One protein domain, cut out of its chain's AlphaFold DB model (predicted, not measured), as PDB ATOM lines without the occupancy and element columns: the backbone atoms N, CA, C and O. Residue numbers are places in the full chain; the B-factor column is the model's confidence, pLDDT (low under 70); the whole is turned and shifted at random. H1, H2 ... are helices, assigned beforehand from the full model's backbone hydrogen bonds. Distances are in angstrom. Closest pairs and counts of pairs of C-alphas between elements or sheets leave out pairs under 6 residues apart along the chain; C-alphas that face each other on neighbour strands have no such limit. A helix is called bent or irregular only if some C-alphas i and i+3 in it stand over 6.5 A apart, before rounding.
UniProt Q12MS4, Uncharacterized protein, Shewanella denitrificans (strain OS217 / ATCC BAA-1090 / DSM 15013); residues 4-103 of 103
ATOM      1  N   THR A   4      20.282  31.020 147.668       57.81
ATOM      2  CA  THR A   4      19.096  31.152 146.795       57.81
ATOM      3  C   THR A   4      18.100  32.227 147.236       57.81
ATOM      4  O   THR A   4      17.368  32.754 146.401       57.81
ATOM      5  N   GLN A   5      18.083  32.602 148.519       56.00
ATOM      6  CA  GLN A   5      17.195  33.658 149.033       56.00
ATOM      7  C   GLN A   5      17.647  35.058 148.586       56.00
ATOM      8  O   GLN A   5      16.814  35.906 148.278       56.00
ATOM      9  N   CYS A   6      18.962  35.273 148.467       55.78
ATOM     10  CA  CYS A   6      19.550  36.547 148.047       55.78
ATOM     11  C   CYS A   6      19.297  36.849 146.554       55.78
ATOM     12  O   CYS A   6      18.914  37.958 146.197       55.78
ATOM     13  N   SER A   7      19.403  35.838 145.680       59.97
ATOM     14  CA  SER A   7      19.168  35.989 144.231       59.97
ATOM     15  C   SER A   7      17.697  36.270 143.874       59.97
ATOM     16  O   SER A   7      17.401  37.027 142.951       59.97
ATOM     17  N   LYS A   8      16.752  35.699 144.632       63.97
ATOM     18  CA  LYS A   8      15.312  35.900 144.400       63.97
ATOM     19  C   LYS A   8      14.846  37.302 144.814       63.97
ATOM     20  O   LYS A   8      13.904  37.833 144.235       63.97
ATOM     21  N   HIS A   9      15.523  37.900 145.794       68.19
ATOM     22  CA  HIS A   9      15.220  39.232 146.309       68.19
ATOM     23  C   HIS A   9      15.578  40.341 145.310       68.19
ATOM     24  O   HIS A   9      14.757  41.203 145.003       68.19
ATOM     25  N   THR A  10      16.772  40.270 144.717       73.00
ATOM     26  CA  THR A  10      17.228  41.233 143.702       73.00
ATOM     27  C   THR A  10      16.394  41.179 142.421       73.00
ATOM     28  O   THR A  10      16.123  42.218 141.824       73.00
ATOM     29  N   SER A  11      15.905  39.996 142.037       75.62
ATOM     30  CA  SER A  11      14.959  39.820 140.924       75.62
ATOM     31  C   SER A  11      13.619  40.538 141.150       75.62
ATOM     32  O   SER A  11      13.086  41.135 140.214       75.62
ATOM     33  N   LEU A  12      13.091  40.512 142.378       78.75
ATOM     34  CA  LEU A  12      11.825  41.157 142.749       78.75
ATOM     35  C   LEU A  12      11.929  42.685 142.697       78.75
ATOM     36  O   LEU A  12      11.055  43.353 142.143       78.75
ATOM     37  N   ILE A  13      13.036  43.230 143.211       83.56
ATOM     38  CA  ILE A  13      13.326  44.668 143.150       83.56
ATOM     39  C   ILE A  13      13.431  45.125 141.691       83.56
ATOM     40  O   ILE A  13      12.875  46.157 141.320       83.56
ATOM     41  N   HIS A  14      14.097  44.338 140.842       86.06
ATOM     42  CA  HIS A  14      14.272  44.682 139.433       86.06
ATOM     43  C   HIS A  14      12.934  44.728 138.676       86.06
ATOM     44  O   HIS A  14      12.673  45.674 137.934       86.06
ATOM     45  N   GLN A  15      12.045  43.757 138.913       86.19
ATOM     46  CA  GLN A  15      10.696  43.758 138.334       86.19
ATOM     47  C   GLN A  15       9.865  44.954 138.812       86.19
ATOM     48  O   GLN A  15       9.190  45.597 138.007       86.19
ATOM     49  N   ALA A  16       9.941  45.289 140.101       86.69
ATOM     50  CA  ALA A  16       9.235  46.444 140.634       86.69
ATOM     51  C   ALA A  16       9.754  47.766 140.051       86.69
ATOM     52  O   ALA A  16       8.947  48.630 139.722       86.69
ATOM     53  N   ALA A  17      11.067  47.904 139.857       88.06
ATOM     54  CA  ALA A  17      11.661  49.079 139.222       88.06
ATOM     55  C   ALA A  17      11.161  49.275 137.784       88.06
ATOM     56  O   ALA A  17      10.756  50.379 137.424       88.06
ATOM     57  N   ILE A  18      11.116  48.202 136.986       92.06
ATOM     58  CA  ILE A  18      10.589  48.252 135.614       92.06
ATOM     59  C   ILE A  18       9.119  48.684 135.618       92.06
ATOM     60  O   ILE A  18       8.733  49.561 134.846       92.06
ATOM     61  N   LEU A  19       8.306  48.111 136.512       89.56
ATOM     62  CA  LEU A  19       6.892  48.462 136.628       89.56
ATOM     63  C   LEU A  19       6.724  49.933 137.029       89.56
ATOM     64  O   LEU A  19       5.906  50.631 136.443       89.56
ATOM     65  N   LEU A  20       7.544  50.435 137.949       91.00
ATOM     66  CA  LEU A  20       7.486  51.814 138.430       91.00
ATOM     67  C   LEU A  20       7.867  52.824 137.341       91.00
ATOM     68  O   LEU A  20       7.203  53.853 137.185       91.00
ATOM     69  N   ILE A  21       8.892  52.513 136.545       93.00
ATOM     70  CA  ILE A  21       9.268  53.312 135.373       93.00
ATOM     71  C   ILE A  21       8.127  53.300 134.349       93.00
ATOM     72  O   ILE A  21       7.706  54.365 133.901       93.00
ATOM     73  N   GLY A  22       7.572  52.124 134.037       92.06
ATOM     74  CA  GLY A  22       6.439  51.986 133.119       92.06
ATOM     75  C   GLY A  22       5.209  52.772 133.577       92.06
ATOM     76  O   GLY A  22       4.604  53.494 132.789       92.06
ATOM     77  N   LEU A  23       4.892  52.709 134.870       89.38
ATOM     78  CA  LEU A  23       3.787  53.437 135.488       89.38
ATOM     79  C   LEU A  23       4.007  54.952 135.425       89.38
ATOM     80  O   LEU A  23       3.081  55.702 135.132       89.38
ATOM     81  N   THR A  24       5.244  55.406 135.635       90.94
ATOM     82  CA  THR A  24       5.600  56.827 135.552       90.94
ATOM     83  C   THR A  24       5.478  57.339 134.117       90.94
ATOM     84  O   THR A  24       4.812  58.349 133.897       90.94
ATOM     85  N   CYS A  25       6.026  56.613 133.139       92.00
ATOM     86  CA  CYS A  25       5.887  56.945 131.720       92.00
ATOM     87  C   CYS A  25       4.422  56.952 131.262       92.00
ATOM     88  O   CYS A  25       4.018  57.830 130.506       92.00
ATOM     89  N   LEU A  26       3.604  56.009 131.742       88.56
ATOM     90  CA  LEU A  26       2.175  55.979 131.432       88.56
ATOM     91  C   LEU A  26       1.455  57.205 132.009       88.56
ATOM     92  O   LEU A  26       0.663  57.835 131.313       88.56
ATOM     93  N   THR A  27       1.750  57.585 133.257       89.19
ATOM     94  CA  THR A  27       1.128  58.772 133.869       89.19
ATOM     95  C   THR A  27       1.492  60.070 133.158       89.19
ATOM     96  O   THR A  27       0.618  60.910 132.955       89.19
ATOM     97  N   THR A  28       2.751  60.243 132.742       87.38
ATOM     98  CA  THR A  28       3.170  61.438 131.999       87.38
ATOM     99  C   THR A  28       2.590  61.454 130.589       87.38
ATOM    100  O   THR A  28       2.190  62.516 130.121       87.38
ATOM    101  N   ALA A  29       2.458  60.292 129.942       87.81
ATOM    102  CA  ALA A  29       1.797  60.174 128.646       87.81
ATOM    103  C   ALA A  29       0.313  60.576 128.718       87.81
ATOM    104  O   ALA A  29      -0.126  61.377 127.901       87.81
ATOM    105  N   ILE A  30      -0.435  60.102 129.722       84.31
ATOM    106  CA  ILE A  30      -1.841  60.495 129.949       84.31
ATOM    107  C   ILE A  30      -1.952  61.991 130.271       84.31
ATOM    108  O   ILE A  30      -2.886  62.655 129.835       84.31
ATOM    109  N   SER A  31      -0.997  62.538 131.027       83.94
ATOM    110  CA  SER A  31      -0.986  63.967 131.349       83.94
ATOM    111  C   SER A  31      -0.692  64.848 130.132       83.94
ATOM    112  O   SER A  31      -1.189  65.970 130.079       83.94
ATOM    113  N   TYR A  32       0.146  64.386 129.198       82.25
ATOM    114  CA  TYR A  32       0.532  65.146 128.006       82.25
ATOM    115  C   TYR A  32      -0.442  64.951 126.839       82.25
ATOM    116  O   TYR A  32      -0.613  65.849 126.019       82.25
ATOM    117  N   PHE A  33      -1.088  63.788 126.765       75.94
ATOM    118  CA  PHE A  33      -2.134  63.481 125.801       75.94
ATOM    119  C   PHE A  33      -3.494  63.555 126.509       75.94
ATOM    120  O   PHE A  33      -3.986  62.530 126.991       75.94
ATOM    121  N   PRO A  34      -4.095  64.754 126.635       65.06
ATOM    122  CA  PRO A  34      -5.366  64.887 127.329       65.06
ATOM    123  C   PRO A  34      -6.412  64.000 126.644       65.06
ATOM    124  O   PRO A  34      -6.611  64.091 125.433       65.06
ATOM    125  N   LEU A  35      -7.092  63.150 127.424       63.81
ATOM    126  CA  LEU A  35      -8.226  62.330 126.959       63.81
ATOM    127  C   LEU A  35      -9.314  63.186 126.278       63.81
ATOM    128  O   LEU A  35     -10.060  62.687 125.439       63.81
ATOM    129  N   ASP A  36      -9.353  64.478 126.599       61.88
ATOM    130  CA  ASP A  36     -10.195  65.510 125.994       61.88
ATOM    131  C   ASP A  36      -9.984  65.632 124.470       61.88
ATOM    132  O   ASP A  36     -10.895  66.035 123.758       61.88
ATOM    133  N   ALA A  37      -8.810  65.255 123.948       62.59
ATOM    134  CA  ALA A  37      -8.519  65.256 122.513       62.59
ATOM    135  C   ALA A  37      -9.179  64.087 121.747       62.59
ATOM    136  O   ALA A  37      -9.268  64.138 120.522       62.59
ATOM    137  N   LEU A  38      -9.630  63.038 122.448       62.16
ATOM    138  CA  LEU A  38     -10.339  61.874 121.889       62.16
ATOM    139  C   LEU A  38     -11.857  61.942 122.114       62.16
ATOM    140  O   LEU A  38     -12.607  61.234 121.443       62.16
ATOM    141  N   ALA A  39     -12.310  62.749 123.077       61.41
ATOM    142  CA  ALA A  39     -13.716  62.889 123.424       61.41
ATOM    143  C   ALA A  39     -14.354  64.014 122.600       61.41
ATOM    144  O   ALA A  39     -13.998  65.183 122.731       61.41
ATOM    145  N   ASP A  40     -15.307  63.642 121.750       62.62
ATOM    146  CA  ASP A  40     -16.101  64.556 120.931       62.62
ATOM    147  C   ASP A  40     -16.707  65.710 121.767       62.62
ATOM    148  O   ASP A  40     -17.163  65.523 122.903       62.62
ATOM    149  N   TYR A  41     -16.656  66.919 121.202       55.56
ATOM    150  CA  TYR A  41     -16.772  68.237 121.843       55.56
ATOM    151  C   TYR A  41     -18.161  68.521 122.451       55.56
ATOM    152  O   TYR A  41     -18.916  69.371 121.981       55.56
ATOM    153  N   THR A  42     -18.511  67.874 123.561       59.78
ATOM    154  CA  THR A  42     -19.633  68.315 124.405       59.78
ATOM    155  C   THR A  42     -19.113  68.772 125.766       59.78
ATOM    156  O   THR A  42     -18.392  68.061 126.460       59.78
ATOM    157  N   VAL A  43     -19.466  69.996 126.169       60.94
ATOM    158  CA  VAL A  43     -18.952  70.663 127.386       60.94
ATOM    159  C   VAL A  43     -19.255  69.867 128.667       60.94
ATOM    160  O   VAL A  43     -18.469  69.882 129.612       60.94
ATOM    161  N   LEU A  44     -20.358  69.109 128.685       59.03
ATOM    162  CA  LEU A  44     -20.707  68.230 129.802       59.03
ATOM    163  C   LEU A  44     -19.862  66.941 129.826       59.03
ATOM    164  O   LEU A  44     -19.472  66.502 130.907       59.03
ATOM    165  N   ALA A  45     -19.513  66.378 128.660       60.66
ATOM    166  CA  ALA A  45     -18.560  65.268 128.577       60.66
ATOM    167  C   ALA A  45     -17.145  65.717 128.965       60.66
ATOM    168  O   ALA A  45     -16.446  64.995 129.668       60.66
ATOM    169  N   ASN A  46     -16.753  66.939 128.594       66.75
ATOM    170  CA  ASN A  46     -15.428  67.486 128.879       66.75
ATOM    171  C   ASN A  46     -15.135  67.538 130.395       66.75
ATOM    172  O   ASN A  46     -14.102  67.052 130.849       66.75
ATOM    173  N   ASN A  47     -16.082  67.999 131.219       74.25
ATOM    174  CA  ASN A  47     -15.890  68.012 132.676       74.25
ATOM    175  C   ASN A  47     -15.753  66.602 133.275       74.25
ATOM    176  O   ASN A  47     -14.908  66.387 134.144       74.25
ATOM    177  N   GLY A  48     -16.544  65.633 132.805       77.69
ATOM    178  CA  GLY A  48     -16.449  64.243 133.258       77.69
ATOM    179  C   GLY A  48     -15.122  63.587 132.869       77.69
ATOM    180  O   GLY A  48     -14.487  62.942 133.701       77.69
ATOM    181  N   VAL A  49     -14.668  63.802 131.631       77.44
ATOM    182  CA  VAL A  49     -13.405  63.259 131.106       77.44
ATOM    183  C   VAL A  49     -12.192  63.879 131.806       77.44
ATOM    184  O   VAL A  49     -11.270  63.151 132.174       77.44
ATOM    185  N   ARG A  50     -12.224  65.184 132.106       76.69
ATOM    186  CA  ARG A  50     -11.183  65.861 132.896       76.69
ATOM    187  C   ARG A  50     -11.120  65.360 134.337       76.69
ATOM    188  O   ARG A  50     -10.037  65.110 134.857       76.69
ATOM    189  N   MET A  51     -12.265  65.169 134.987       81.31
ATOM    190  CA  MET A  51     -12.295  64.598 136.339       81.31
ATOM    191  C   MET A  51     -11.803  63.146 136.343       81.31
ATOM    192  O   MET A  51     -11.064  62.752 137.243       81.31
ATOM    193  N   LEU A  52     -12.145  62.365 135.312       83.00
ATOM    194  CA  LEU A  52     -11.668  60.994 135.142       83.00
ATOM    195  C   LEU A  52     -10.150  60.935 134.924       83.00
ATOM    196  O   LEU A  52      -9.485  60.106 135.541       83.00
ATOM    197  N   SER A  53      -9.585  61.806 134.081       81.88
ATOM    198  CA  SER A  53      -8.141  61.836 133.826       81.88
ATOM    199  C   SER A  53      -7.356  62.235 135.077       81.88
ATOM    200  O   SER A  53      -6.379  61.570 135.423       81.88
ATOM    201  N   ILE A  54      -7.834  63.232 135.830       83.75
ATOM    202  CA  ILE A  54      -7.265  63.619 137.129       83.75
ATOM    203  C   ILE A  54      -7.351  62.456 138.127       83.75
ATOM    204  O   ILE A  54      -6.355  62.125 138.770       83.75
ATOM    205  N   ALA A  55      -8.507  61.793 138.230       85.12
ATOM    206  CA  ALA A  55      -8.689  60.648 139.119       85.12
ATOM    207  C   ALA A  55      -7.763  59.475 138.755       85.12
ATOM    208  O   ALA A  55      -7.181  58.857 139.646       85.12
ATOM    209  N   LEU A  56      -7.572  59.191 137.462       85.81
ATOM    210  CA  LEU A  56      -6.648  58.159 136.982       85.81
ATOM    211  C   LEU A  56      -5.194  58.495 137.308       85.81
ATOM    212  O   LEU A  56      -4.462  57.628 137.787       85.81
ATOM    213  N   ILE A  57      -4.773  59.743 137.093       87.62
ATOM    214  CA  ILE A  57      -3.425  60.196 137.451       87.62
ATOM    215  C   ILE A  57      -3.218  60.052 138.960       87.62
ATOM    216  O   ILE A  57      -2.221  59.466 139.383       87.62
ATOM    217  N   LEU A  58      -4.178  60.496 139.775       87.25
ATOM    218  CA  LEU A  58      -4.122  60.348 141.230       87.25
ATOM    219  C   LEU A  58      -4.033  58.875 141.644       87.25
ATOM    220  O   LEU A  58      -3.132  58.513 142.402       87.25
ATOM    221  N   LEU A  59      -4.879  58.005 141.094       88.62
ATOM    222  CA  LEU A  59      -4.856  56.569 141.375       88.62
ATOM    223  C   LEU A  59      -3.490  55.951 141.047       88.62
ATOM    224  O   LEU A  59      -2.898  55.266 141.881       88.62
ATOM    225  N   MET A  60      -2.943  56.243 139.867       89.31
ATOM    226  CA  MET A  60      -1.626  55.755 139.452       89.31
ATOM    227  C   MET A  60      -0.505  56.286 140.353       89.31
ATOM    228  O   MET A  60       0.430  55.553 140.687       89.31
ATOM    229  N   THR A  61      -0.605  57.543 140.805       88.25
ATOM    230  CA  THR A  61       0.359  58.113 141.756       88.25
ATOM    231  C   THR A  61       0.290  57.469 143.142       88.25
ATOM    232  O   THR A  61       1.330  57.324 143.787       88.25
ATOM    233  N   MET A  62      -0.885  57.009 143.576       89.44
ATOM    234  CA  MET A  62      -1.016  56.244 144.817       89.44
ATOM    235  C   MET A  62      -0.433  54.836 144.677       89.44
ATOM    236  O   MET A  62       0.306  54.390 145.553       89.44
ATOM    237  N   ILE A  63      -0.708  54.152 143.560       90.06
ATOM    238  CA  ILE A  63      -0.203  52.795 143.294       90.06
ATOM    239  C   ILE A  63       1.328  52.773 143.303       90.06
ATOM    240  O   ILE A  63       1.915  51.949 144.005       90.06
ATOM    241  N   LYS A  64       1.989  53.710 142.606       89.25
ATOM    242  CA  LYS A  64       3.460  53.799 142.647       89.25
ATOM    243  C   LYS A  64       3.973  54.089 144.060       89.25
ATOM    244  O   LYS A  64       4.981  53.521 144.460       89.25
ATOM    245  N   GLY A  65       3.275  54.926 144.834       88.56
ATOM    246  CA  GLY A  65       3.644  55.236 146.217       88.56
ATOM    247  C   GLY A  65       3.586  54.006 147.128       88.56
ATOM    248  O   GLY A  65       4.532  53.748 147.871       88.56
ATOM    249  N   MET A  66       2.528  53.200 147.011       87.88
ATOM    250  CA  MET A  66       2.416  51.925 147.726       87.88
ATOM    251  C   MET A  66       3.496  50.928 147.288       87.88
ATOM    252  O   MET A  66       4.083  50.261 148.134       87.88
ATOM    253  N   GLN A  67       3.811  50.860 145.990       87.00
ATOM    254  CA  GLN A  67       4.843  49.968 145.462       87.00
ATOM    255  C   GLN A  67       6.260  50.347 145.930       87.00
ATOM    256  O   GLN A  67       7.057  49.459 146.235       87.00
ATOM    257  N   ILE A  68       6.575  51.648 146.017       87.00
ATOM    258  CA  ILE A  68       7.848  52.145 146.572       87.00
ATOM    259  C   ILE A  68       8.005  51.669 148.010       87.00
ATOM    260  O   ILE A  68       9.009  51.061 148.374       87.00
ATOM    261  N   VAL A  69       6.982  51.935 148.814       85.44
ATOM    262  CA  VAL A  69       6.974  51.615 150.235       85.44
ATOM    263  C   VAL A  69       7.057  50.099 150.457       85.44
ATOM    264  O   VAL A  69       7.838  49.649 151.288       85.44
ATOM    265  N   ASP A  70       6.323  49.292 149.693       81.94
ATOM    266  CA  ASP A  70       6.302  47.838 149.886       81.94
ATOM    267  C   ASP A  70       7.576  47.135 149.378       81.94
ATOM    268  O   ASP A  70       8.130  46.285 150.078       81.94
ATOM    269  N   VAL A  71       8.078  47.496 148.188       81.00
ATOM    270  CA  VAL A  71       9.200  46.780 147.551       81.00
ATOM    271  C   VAL A  71      10.563  47.398 147.860       81.00
ATOM    272  O   VAL A  71      11.511  46.666 148.128       81.00
ATOM    273  N   PHE A  72      10.688  48.726 147.822       75.50
ATOM    274  CA  PHE A  72      11.991  49.392 147.963       75.50
ATOM    275  C   PHE A  72      12.354  49.703 149.408       75.50
ATOM    276  O   PHE A  72      13.533  49.790 149.734       75.50
ATOM    277  N   MET A  73      11.362  49.842 150.284       77.31
ATOM    278  CA  MET A  73      11.608  50.086 151.704       77.31
ATOM    279  C   MET A  73      11.824  48.783 152.499       77.31
ATOM    280  O   MET A  73      11.879  48.825 153.725       77.31
ATOM    281  N   GLU A  74      11.928  47.633 151.809       67.31
ATOM    282  CA  GLU A  74      12.194  46.292 152.362       67.31
ATOM    283  C   GLU A  74      11.406  45.981 153.653       67.31
ATOM    284  O   GLU A  74      11.878  45.293 154.558       67.31
ATOM    285  N   MET A  75      10.145  46.423 153.754       63.34
ATOM    286  CA  MET A  75       9.345  46.286 154.985       63.34
ATOM    287  C   MET A  75       8.909  44.846 155.313       63.34
ATOM    288  O   MET A  75       8.075  44.616 156.192       63.34
ATOM    289  N   ARG A  76       9.468  43.845 154.629       62.59
ATOM    290  CA  ARG A  76       9.238  42.421 154.899       62.59
ATOM    291  C   ARG A  76       9.703  42.001 156.292       62.59
ATOM    292  O   ARG A  76       9.114  41.087 156.864       62.59
ATOM    293  N   THR A  77      10.730  42.655 156.823       67.56
ATOM    294  CA  THR A  77      11.300  42.411 158.157       67.56
ATOM    295  C   THR A  77      10.689  43.296 159.246       67.56
ATOM    296  O   THR A  77      10.983  43.092 160.422       67.56
ATOM    297  N   ALA A  78       9.819  44.248 158.892       71.81
ATOM    298  CA  ALA A  78       9.230  45.181 159.848       71.81
ATOM    299  C   ALA A  78       7.995  44.592 160.570       71.81
ATOM    300  O   ALA A  78       7.226  43.824 159.977       71.81
ATOM    301  N   PRO A  79       7.739  44.975 161.839       77.38
ATOM    302  CA  PRO A  79       6.528  44.587 162.556       77.38
ATOM    303  C   PRO A  79       5.272  45.053 161.807       77.38
ATOM    304  O   PRO A  79       5.230  46.164 161.274       77.38
ATOM    305  N   ARG A  80       4.215  44.229 161.807       77.62
ATOM    306  CA  ARG A  80       2.990  44.453 161.007       77.62
ATOM    307  C   ARG A  80       2.363  45.844 161.195       77.62
ATOM    308  O   ARG A  80       1.840  46.391 160.230       77.62
ATOM    309  N   ALA A  81       2.442  46.411 162.400       78.75
ATOM    310  CA  ALA A  81       1.913  47.739 162.711       78.75
ATOM    311  C   ALA A  81       2.638  48.862 161.946       78.75
ATOM    312  O   ALA A  81       1.987  49.724 161.360       78.75
ATOM    313  N   PHE A  82       3.972  48.812 161.871       76.38
ATOM    314  CA  PHE A  82       4.763  49.791 161.119       76.38
ATOM    315  C   PHE A  82       4.562  49.637 159.617       76.38
ATOM    316  O   PHE A  82       4.419  50.632 158.918       76.38
ATOM    317  N   ARG A  83       4.448  48.396 159.128       79.69
ATOM    318  CA  ARG A  83       4.153  48.146 157.713       79.69
ATOM    319  C   ARG A  83       2.836  48.794 157.282       79.69
ATOM    320  O   ARG A  83       2.773  49.389 156.213       79.69
ATOM    321  N   LEU A  84       1.796  48.692 158.113       80.44
ATOM    322  CA  LEU A  84       0.491  49.289 157.825       80.44
ATOM    323  C   LEU A  84       0.541  50.823 157.875       80.44
ATOM    324  O   LEU A  84      -0.028  51.482 157.008       80.44
ATOM    325  N   PHE A  85       1.256  51.382 158.857       82.50
ATOM    326  CA  PHE A  85       1.441  52.825 158.992       82.50
ATOM    327  C   PHE A  85       2.123  53.419 157.752       82.50
ATOM    328  O   PHE A  85       1.595  54.349 157.143       82.50
ATOM    329  N   THR A  86       3.230  52.830 157.302       81.88
ATOM    330  CA  THR A  86       3.951  53.324 156.123       81.88
ATOM    331  C   THR A  86       3.149  53.130 154.836       81.88
ATOM    332  O   THR A  86       3.172  54.002 153.974       81.88
ATOM    333  N   LEU A  87       2.388  52.035 154.703       82.62
ATOM    334  CA  LEU A  87       1.530  51.803 153.532       82.62
ATOM    335  C   LEU A  87       0.344  52.784 153.459       82.62
ATOM    336  O   LEU A  87      -0.156  53.070 152.375       82.62
ATOM    337  N   SER A  88      -0.099  53.317 154.601       85.75
ATOM    338  CA  SER A  88      -1.195  54.293 154.654       85.75
ATOM    339  C   SER A  88      -0.782  55.687 154.169       85.75
ATOM    340  O   SER A  88      -1.588  56.402 153.576       85.75
ATOM    341  N   TYR A  89       0.485  56.065 154.351       86.56
ATOM    342  CA  TYR A  89       0.997  57.396 154.019       86.56
ATOM    343  C   TYR A  89       0.844  57.793 152.531       86.56
ATOM    344  O   TYR A  89       0.344  58.892 152.275       86.56
ATOM    345  N   PRO A  90       1.168  56.926 151.545       88.31
ATOM    346  CA  PRO A  90       0.916  57.176 150.121       88.31
ATOM    347  C   PRO A  90      -0.535  57.501 149.758       88.31
ATOM    348  O   PRO A  90      -0.768  58.085 148.706       88.31
ATOM    349  N   VAL A  91      -1.494  57.114 150.604       87.94
ATOM    350  CA  VAL A  91      -2.927  57.374 150.413       87.94
ATOM    351  C   VAL A  91      -3.365  58.604 151.201       87.94
ATOM    352  O   VAL A  91      -4.047  59.475 150.668       87.94
ATOM    353  N   ILE A  92      -2.937  58.711 152.460       88.94
ATOM    354  CA  ILE A  92      -3.334  59.798 153.360       88.94
ATOM    355  C   ILE A  92      -2.890  61.156 152.822       88.94
ATOM    356  O   ILE A  92      -3.687  62.087 152.838       88.94
ATOM    357  N   ILE A  93      -1.660  61.286 152.314       88.50
ATOM    358  CA  ILE A  93      -1.167  62.572 151.797       88.50
ATOM    359  C   ILE A  93      -2.023  63.135 150.664       88.50
ATOM    360  O   ILE A  93      -2.500  64.259 150.807       88.50
ATOM    361  N   PRO A  94      -2.226  62.427 149.538       85.75
ATOM    362  CA  PRO A  94      -2.996  62.981 148.432       85.75
ATOM    363  C   PRO A  94      -4.458  63.233 148.815       85.75
ATOM    364  O   PRO A  94      -5.041  64.208 148.347       85.75
ATOM    365  N   VAL A  95      -5.038  62.426 149.712       87.69
ATOM    366  CA  VAL A  95      -6.387  62.672 150.250       87.69
ATOM    367  C   VAL A  95      -6.427  63.950 151.088       87.69
ATOM    368  O   VAL A  95      -7.280  64.802 150.853       87.69
ATOM    369  N   LEU A  96      -5.488  64.122 152.022       90.50
ATOM    370  CA  LEU A  96      -5.390  65.316 152.863       90.50
ATOM    371  C   LEU A  96      -5.157  66.571 152.015       90.50
ATOM    372  O   LEU A  96      -5.764  67.606 152.259       90.50
ATOM    373  N   LEU A  97      -4.311  66.470 150.993       87.38
ATOM    374  CA  LEU A  97      -4.003  67.573 150.090       87.38
ATOM    375  C   LEU A  97      -5.217  67.955 149.235       87.38
ATOM    376  O   LEU A  97      -5.473  69.137 149.034       87.38
ATOM    377  N   THR A  98      -6.004  66.967 148.798       85.75
ATOM    378  CA  THR A  98      -7.286  67.209 148.120       85.75
ATOM    379  C   THR A  98      -8.267  67.908 149.057       85.75
ATOM    380  O   THR A  98      -8.886  68.886 148.655       85.75
ATOM    381  N   ALA A  99      -8.371  67.451 150.308       87.06
ATOM    382  CA  ALA A  99      -9.239  68.063 151.306       87.06
ATOM    383  C   ALA A  99      -8.841  69.520 151.582       87.06
ATOM    384  O   ALA A  99      -9.690  70.387 151.509       87.06
ATOM    385  N   ILE A 100      -7.559  69.815 151.811       92.31
ATOM    386  CA  ILE A 100      -7.093  71.187 152.091       92.31
ATOM    387  C   ILE A 100      -7.281  72.123 150.887       92.31
ATOM    388  O   ILE A 100      -7.495  73.317 151.067       92.31
ATOM    389  N   LEU A 101      -7.148  71.611 149.660       84.75
ATOM    390  CA  LEU A 101      -7.208  72.442 148.457       84.75
ATOM    391  C   LEU A 101      -8.643  72.697 147.964       84.75
ATOM    392  O   LEU A 101      -8.874  73.706 147.302       84.75
ATOM    393  N   TYR A 102      -9.582  71.785 148.243       79.94
ATOM    394  CA  TYR A 102     -10.950  71.829 147.707       79.94
ATOM    395  C   TYR A 102     -12.063  71.982 148.759       79.94
ATOM    396  O   TYR A 102     -13.204  72.214 148.352       79.94
ATOM    397  N   LEU A 103     -11.775  71.833 150.060       79.75
ATOM    398  CA  LEU A 103     -12.720  72.047 151.169       79.75
ATOM    399  C   LEU A 103     -12.439  73.378 151.873       79.75
ATOM    400  O   LEU A 103     -13.422  74.105 152.126       79.75
TER     401      LEU A 103
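This is residues 4 to 103 of the 103 residues of an uncharacterized protein of Shewanella denitrificans (strain OS217 / ATCC BAA-1090 / DSM 15013) (UniProt Q12MS4). Three long helices stand side by side in a flat row, and the chain folds back twice in a zigzag, with H2 in the middle, H1 along one side of it and H3 along the other. H3 has a kink near residue 91 and meets H2 only around that kink, with residues 86 to 94; its two ends, residues 80 to 82 and 96 to 102, stand free. The printed part has 100 residues with three named helices, in the order H1, H2, H3, and no named strand; its class is all helix. The whole is loose, with a radius of gyration of the C-alphas of 17.5 A, and flat, spanning 57 by 31 by 13 A.

H1 runs from Thr 4, C-alpha at (19.096, 31.152, 146.795), to Tyr 32, 43.0 A from first to last C-alpha. H2 covers residues 43 to 72, 42.8 A long, and is the longest helix by residues, with 30; its first C-alpha, of Val 43, is at (-18.952, 70.663, 127.386). H3 covers residues 80 to 102, 33.5 A long, and its last C-alpha, of Tyr 102, is at (-10.950, 71.829, 147.707). H3 has a kink of 39 degrees near residue 91; it is neither bent nor irregular, but only just: C-alphas 87 and 90 are 6.4 A apart.

H1 and H2 form a helical hairpin. They touch, with the C-alphas of Thr 27 and Ile 57 the closest at 6.0 A, and run opposite ways at a shallow tilt of 19 degrees. H2 and H3 form a second helical hairpin. They touch through residues 58 to 70 of H2 and 86 to 94 of H3 alone; their closest C-alphas are those of Gly 65 and Pro 90, 5.1 A apart. These two helices run opposite ways at a shallow tilt of 26 degrees. H1 and H3 are apart. Every O i to N i+4 pair is within hydrogen-bond range in H1; in H2 25 of 26 are, and in H3 16 of 19.

The two C-alphas farthest apart are those of Thr 4 and Val 43, 58.2 A. The printed part has no cut and ends at Leu 103, the chain's last residue. Both links are short, 10 residues from H1 to H2 and 7 from H2 to H3. Residues 76 to 82, of which 80 to 82 belong to H3, stand free, as do residues 96 to 103, of which 96 to 102 belong to H3. The mean pLDDT of the printed part is 79.4; residues 4 to 9, 34 to 46 and 74 to 77 are under 70.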